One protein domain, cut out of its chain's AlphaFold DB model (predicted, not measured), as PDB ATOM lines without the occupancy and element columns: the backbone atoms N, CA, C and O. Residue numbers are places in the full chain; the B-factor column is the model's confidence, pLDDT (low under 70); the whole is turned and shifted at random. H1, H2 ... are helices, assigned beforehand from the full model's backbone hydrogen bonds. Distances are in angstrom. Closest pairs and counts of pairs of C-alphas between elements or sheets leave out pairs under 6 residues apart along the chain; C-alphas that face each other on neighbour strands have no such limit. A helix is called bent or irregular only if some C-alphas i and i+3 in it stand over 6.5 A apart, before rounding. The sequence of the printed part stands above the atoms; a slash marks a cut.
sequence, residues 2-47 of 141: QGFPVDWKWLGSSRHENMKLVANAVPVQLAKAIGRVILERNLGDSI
ATOM      1  N   GLN A   2       2.467 -27.736  12.032       66.50
ATOM      2  CA  GLN A   2       2.787 -26.530  12.845       66.50
ATOM      3  C   GLN A   2       1.597 -25.709  13.445       66.50
ATOM      4  O   GLN A   2       1.612 -24.481  13.451       66.50
ATOM      5  N   GLY A   3       0.555 -26.353  13.972       76.62
ATOM      6  CA  GLY A   3      -0.654 -25.723  14.507       76.62
ATOM      7  C   GLY A   3      -1.735 -25.419  13.466       76.62
ATOM      8  O   GLY A   3      -2.734 -24.805  13.824       76.62
ATOM      9  N   PHE A   4      -1.552 -25.820  12.203       80.88
ATOM     10  CA  PHE A   4      -2.556 -25.641  11.148       80.88
ATOM     11  C   PHE A   4      -3.757 -26.579  11.349       80.88
ATOM     12  O   PHE A   4      -3.558 -27.699  11.833       80.88
ATOM     13  N   PRO A   5      -4.974 -26.151  10.961       83.56
ATOM     14  CA  PRO A   5      -6.154 -27.012  10.950       83.56
ATOM     15  C   PRO A   5      -5.919 -28.314  10.174       83.56
ATOM     16  O   PRO A   5      -5.165 -28.338   9.199       83.56
ATOM     17  N   VAL A   6      -6.570 -29.400  10.598       84.38
ATOM     18  CA  VAL A   6      -6.462 -30.722   9.945       84.38
ATOM     19  C   VAL A   6      -6.949 -30.691   8.494       84.38
ATOM     20  O   VAL A   6      -6.458 -31.448   7.663       84.38
ATOM     21  N   ASP A   7      -7.880 -29.796   8.181       88.44
ATOM     22  CA  ASP A   7      -8.465 -29.577   6.861       88.44
ATOM     23  C   ASP A   7      -7.720 -28.521   6.022       88.44
ATOM     24  O   ASP A   7      -8.140 -28.208   4.903       88.44
ATOM     25  N   TRP A   8      -6.593 -27.989   6.515       85.81
ATOM     26  CA  TRP A   8      -5.802 -26.998   5.790       85.81
ATOM     27  C   TRP A   8      -5.157 -27.594   4.533       85.81
ATOM     28  O   TRP A   8      -4.365 -28.540   4.600       85.81
ATOM     29  N   LYS A   9      -5.448 -27.001   3.370       87.12
ATOM     30  CA  LYS A   9      -4.930 -27.448   2.071       87.12
ATOM     31  C   LYS A   9      -3.737 -26.602   1.633       87.12
ATOM     32  O   LYS A   9      -3.874 -25.411   1.368       87.12
ATOM     33  N   TRP A  10      -2.576 -27.236   1.497       84.62
ATOM     34  CA  TRP A  10      -1.401 -26.632   0.865       84.62
ATOM     35  C   TRP A  10      -1.498 -26.798  -0.656       84.62
ATOM     36  O   TRP A  10      -1.581 -27.923  -1.148       84.62
ATOM     37  N   LEU A  11      -1.527 -25.681  -1.387       89.25
ATOM     38  CA  LEU A  11      -1.768 -25.631  -2.837       89.25
ATOM     39  C   LEU A  11      -0.471 -25.507  -3.661       89.25
ATOM     40  O   LEU A  11      -0.443 -24.824  -4.679       89.25
ATOM     41  N   GLY A  12       0.621 -26.126  -3.216       86.50
ATOM     42  CA  GLY A  12       1.837 -26.255  -4.015       86.50
ATOM     43  C   GLY A  12       1.683 -27.320  -5.103       86.50
ATOM     44  O   GLY A  12       1.034 -28.347  -4.903       86.50
ATOM     45  N   SER A  13       2.337 -27.101  -6.242       89.25
ATOM     46  CA  SER A  13       2.380 -28.018  -7.389       89.25
ATOM     47  C   SER A  13       3.132 -29.325  -7.101       89.25
ATOM     48  O   SER A  13       3.009 -30.299  -7.841       89.25
ATOM     49  N   SER A  14       3.907 -29.378  -6.011       91.06
ATOM     50  CA  SER A  14       4.656 -30.563  -5.586       91.06
ATOM     51  C   SER A  14       4.757 -30.685  -4.064       91.06
ATOM     52  O   SER A  14       4.608 -29.716  -3.317       91.06
ATOM     53  N   ARG A  15       5.113 -31.885  -3.579       85.81
ATOM     54  CA  ARG A  15       5.414 -32.128  -2.154       85.81
ATOM     55  C   ARG A  15       6.525 -31.210  -1.633       85.81
ATOM     56  O   ARG A  15       6.444 -30.733  -0.504       85.81
ATOM     57  N   HIS A  16       7.547 -30.969  -2.451       88.69
ATOM     58  CA  HIS A  16       8.663 -30.097  -2.098       88.69
ATOM     59  C   HIS A  16       8.220 -28.633  -1.966       88.69
ATOM     60  O   HIS A  16       8.622 -27.949  -1.027       88.69
ATOM     61  N   GLU A  17       7.341 -28.164  -2.852       89.50
ATOM     62  CA  GLU A  17       6.756 -26.826  -2.756       89.50
ATOM     63  C   GLU A  17       5.861 -26.683  -1.521       89.50
ATOM     64  O   GLU A  17       6.008 -25.726  -0.769       89.50
ATOM     65  N   ASN A  18       5.035 -27.688  -1.217       87.38
ATOM     66  CA  ASN A  18       4.245 -27.708   0.016       87.38
ATOM     67  C   ASN A  18       5.120 -27.642   1.278       87.38
ATOM     68  O   ASN A  18       4.800 -26.908   2.209       87.38
ATOM     69  N   MET A  19       6.260 -28.343   1.309       86.69
ATOM     70  CA  MET A  19       7.214 -28.234   2.421       86.69
ATOM     71  C   MET A  19       7.824 -26.832   2.537       86.69
ATOM     72  O   MET A  19       8.012 -26.356   3.655       86.69
ATOM     73  N   LYS A  20       8.095 -26.149   1.418       88.06
ATOM     74  CA  LYS A  20       8.554 -24.750   1.426       88.06
ATOM     75  C   LYS A  20       7.483 -23.804   1.959       88.06
ATOM     76  O   LYS A  20       7.805 -22.926   2.755       88.06
ATOM     77  N   LEU A  21       6.223 -23.996   1.565       87.81
ATOM     78  CA  LEU A  21       5.102 -23.207   2.080       87.81
ATOM     79  C   LEU A  21       4.972 -23.363   3.599       87.81
ATOM     80  O   LEU A  21       4.843 -22.365   4.299       87.81
ATOM     81  N   VAL A  22       5.091 -24.591   4.115       84.69
ATOM     82  CA  VAL A  22       5.102 -24.855   5.564       84.69
ATOM     83  C   VAL A  22       6.310 -24.199   6.239       84.69
ATOM     84  O   VAL A  22       6.161 -23.576   7.283       84.69
ATOM     85  N   ALA A  23       7.507 -24.324   5.662       83.69
ATOM     86  CA  ALA A  23       8.733 -23.792   6.257       83.69
ATOM     87  C   ALA A  23       8.752 -22.256   6.336       83.69
ATOM     88  O   ALA A  23       9.304 -21.707   7.286       83.69
ATOM     89  N   ASN A  24       8.138 -21.578   5.362       85.75
ATOM     90  CA  ASN A  24       8.073 -20.117   5.296       85.75
ATOM     91  C   ASN A  24       6.840 -19.525   5.993       85.75
ATOM     92  O   ASN A  24       6.752 -18.306   6.148       85.75
ATOM     93  N   ALA A  25       5.866 -20.350   6.381       87.25
ATOM     94  CA  ALA A  25       4.677 -19.862   7.056       87.25
ATOM     95  C   ALA A  25       5.005 -19.366   8.469       87.25
ATOM     96  O   ALA A  25       5.840 -19.927   9.182       87.25
ATOM     97  N   VAL A  26       4.293 -18.326   8.905       85.19
ATOM     98  CA  VAL A  26       4.359 -17.878  10.298       85.19
ATOM     99  C   VAL A  26       3.769 -18.983  11.182       85.19
ATOM    100  O   VAL A  26       2.626 -19.386  10.950       85.19
ATOM    101  N   PRO A  27       4.489 -19.463  12.215       88.31
ATOM    102  CA  PRO A  27       3.946 -20.448  13.143       88.31
ATOM    103  C   PRO A  27       2.625 -19.965  13.752       88.31
ATOM    104  O   PRO A  27       2.527 -18.825  14.208       88.31
ATOM    105  N   VAL A  28       1.612 -20.833  13.819       87.25
ATOM    106  CA  VAL A  28       0.242 -20.433  14.201       87.25
ATOM    107  C   VAL A  28       0.177 -19.767  15.580       87.25
ATOM    108  O   VAL A  28      -0.542 -18.785  15.764       87.25
ATOM    109  N   GLN A  29       0.970 -20.236  16.549       88.56
ATOM    110  CA  GLN A  29       1.028 -19.619  17.881       88.56
ATOM    111  C   GLN A  29       1.612 -18.201  17.850       88.56
ATOM    112  O   GLN A  29       1.133 -17.324  18.569       88.56
ATOM    113  N   LEU A  30       2.601 -17.951  16.985       90.31
ATOM    114  CA  LEU A  30       3.169 -16.619  16.795       90.31
ATOM    115  C   LEU A  30       2.151 -15.688  16.128       90.31
ATOM    116  O   LEU A  30       1.936 -14.579  16.610       90.31
ATOM    117  N   ALA A  31       1.462 -16.158  15.083       90.19
ATOM    118  CA  ALA A  31       0.390 -15.400  14.435       90.19
ATOM    119  C   ALA A  31      -0.723 -15.026  15.432       90.19
ATOM    120  O   ALA A  31      -1.153 -13.874  15.477       90.19
ATOM    121  N   LYS A  32      -1.131 -15.968  16.295       91.88
ATOM    122  CA  LYS A  32      -2.111 -15.728  17.364       91.88
ATOM    123  C   LYS A  32      -1.630 -14.677  18.368       91.88
ATOM    124  O   LYS A  32      -2.403 -13.795  18.734       91.88
ATOM    125  N   ALA A  33      -0.373 -14.753  18.807       92.31
ATOM    126  CA  ALA A  33       0.201 -13.782  19.738       92.31
ATOM    127  C   ALA A  33       0.238 -12.366  19.137       92.31
ATOM    128  O   ALA A  33      -0.175 -11.410  19.793       92.31
ATOM    129  N   ILE A  34       0.654 -12.238  17.873       91.75
ATOM    130  CA  ILE A  34       0.663 -10.960  17.147       91.75
ATOM    131  C   ILE A  34      -0.765 -10.420  16.997       91.75
ATOM    132  O   ILE A  34      -1.022  -9.267  17.338       91.75
ATOM    133  N   GLY A  35      -1.702 -11.256  16.537       92.69
ATOM    134  CA  GLY A  35      -3.101 -10.868  16.346       92.69
ATOM    135  C   GLY A  35      -3.757 -10.379  17.637       92.69
ATOM    136  O   GLY A  35      -4.469  -9.378  17.622       92.69
ATOM    137  N   ARG A  36      -3.449 -11.019  18.771       93.38
ATOM    138  CA  ARG A  36      -3.912 -10.582  20.091       93.38
ATOM    139  C   ARG A  36      -3.419  -9.175  20.436       93.38
ATOM    140  O   ARG A  36      -4.236  -8.339  20.798       93.38
ATOM    141  N   VAL A  37      -2.126  -8.893  20.272       90.12
ATOM    142  CA  VAL A  37      -1.568  -7.557  20.551       90.12
ATOM    143  C   VAL A  37      -2.156  -6.498  19.615       90.12
ATOM    144  O   VAL A  37      -2.435  -5.385  20.050       90.12
ATOM    145  N   ILE A  38      -2.371  -6.829  18.336       89.31
ATOM    146  CA  ILE A  38      -3.020  -5.920  17.380       89.31
ATOM    147  C   ILE A  38      -4.451  -5.605  17.828       89.31
ATOM    148  O   ILE A  38      -4.834  -4.437  17.837       89.31
ATOM    149  N   LEU A  39      -5.223  -6.620  18.229       91.44
ATOM    150  CA  LEU A  39      -6.596  -6.440  18.697       91.44
ATOM    151  C   LEU A  39      -6.648  -5.607  19.983       91.44
ATOM    152  O   LEU A  39      -7.362  -4.611  20.025       91.44
ATOM    153  N   GLU A  40      -5.838  -5.959  20.986       89.94
ATOM    154  CA  GLU A  40      -5.714  -5.203  22.242       89.94
ATOM    155  C   GLU A  40      -5.310  -3.743  21.971       89.94
ATOM    156  O   GLU A  40      -5.807  -2.824  22.616       89.94
ATOM    157  N   ARG A  41      -4.425  -3.486  20.997       87.00
ATOM    158  CA  ARG A  41      -4.050  -2.118  20.604       87.00
ATOM    159  C   ARG A  41      -5.190  -1.383  19.899       87.00
ATOM    160  O   ARG A  41      -5.383  -0.197  20.136       87.00
ATOM    161  N   ASN A  42      -5.933  -2.063  19.026       85.88
ATOM    162  CA  ASN A  42      -7.045  -1.463  18.288       85.88
ATOM    163  C   ASN A  42      -8.209  -1.072  19.211       85.88
ATOM    164  O   ASN A  42      -8.834  -0.033  19.001       85.88
ATOM    165  N   LEU A  43      -8.463  -1.887  20.240       88.06
ATOM    166  CA  LEU A  43      -9.464  -1.632  21.280       88.06
ATOM    167  C   LEU A  43      -8.998  -0.605  22.325       88.06
ATOM    168  O   LEU A  43      -9.822  -0.034  23.033       88.06
ATOM    169  N   GLY A  44      -7.695  -0.323  22.387       85.56
ATOM    170  CA  GLY A  44      -7.098   0.600  23.354       85.56
ATOM    171  C   GLY A  44      -6.796  -0.012  24.722       85.56
ATOM    172  O   GLY A  44      -6.455   0.719  25.651       85.56
ATOM    173  N   ASP A  45      -6.849  -1.338  24.830       88.75
ATOM    174  CA  ASP A  45      -6.568  -2.107  26.050       88.75
ATOM    175  C   ASP A  45      -5.069  -2.182  26.371       88.75
ATOM    176  O   ASP A  45      -4.667  -2.458  27.503       88.75
ATOM    177  N   SER A  46      -4.217  -1.917  25.379       90.06
ATOM    178  CA  SER A  46      -2.766  -1.893  25.540       90.06
ATOM    179  C   SER A  46      -2.155  -0.601  25.005       90.06
ATOM    180  O   SER A  46      -2.649   0.009  24.060       90.06
ATOM    181  N   ILE A  47      -1.030  -0.196  25.595       91.25
ATOM    182  CA  ILE A  47      -0.176   0.877  25.078       91.25
ATOM    183  C   ILE A  47       1.187   0.295  24.695       91.25
ATOM    184  O   ILE A  47       1.630  -0.671  25.324       91.25
TER     185      ILE A  47
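AT A GLANCE: This is residues 2 to 47 of the 141 residues of the protein "DNA (cytosine-5-)-methyltransferase" of Brucella sp. BO3 (UniProt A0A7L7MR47). Two helices, H2 and the shorter H1, are strung end to end in a slender, extended model, with a tight link between them. The stretch before H1, residues 2 to 14, loops out on the H1 side of the model and returns to where H1 begins, while residues 30 to 36 and 39 to 44 stick out at the other end. The printed part has 46 residues, with two named helices in the order H1, H2 and no named strand, and its class is all helix. It is extended, with a radius of gyration of the C-alphas of 14.7 A, and its outline is a rod spanning 44 by 19 by 14 A.

IN THESE COORDINATES: The longest helix is H2, residues 28 to 43, from C-alpha 28 at (0.242, -20.433, 14.201) to C-alpha 43 at (-9.464, -1.632, 21.280), 22.3 A. H1 is residues 15 to 24, 14.4 A from C-alpha 15 at (5.414, -32.128, -2.154) to C-alpha 24.

HOW THE PARTS SIT: H2 and H1 are apart, with no C-alpha of the one within 8 A of the other. Residues 25 to 27 make the tight link from H1 to H2. Residues 30 to 36 and residues 39 to 43, which belong to H2, stand free, as does Gly 44. In H1 and H2 every O i to N i+4 pair is within hydrogen-bond range, and neither helix is bent.

THE WHOLE: The C-alphas of Ser 14 and Ile 47 are the two farthest apart, at 44.2 A; those of Gln 2 and Ile 47 are 30.2 A apart. The printed part has no cut. Residues 2 to 14 hold no named element. The mean pLDDT of the printed part is 87.4, and residue 2 alone is under 70.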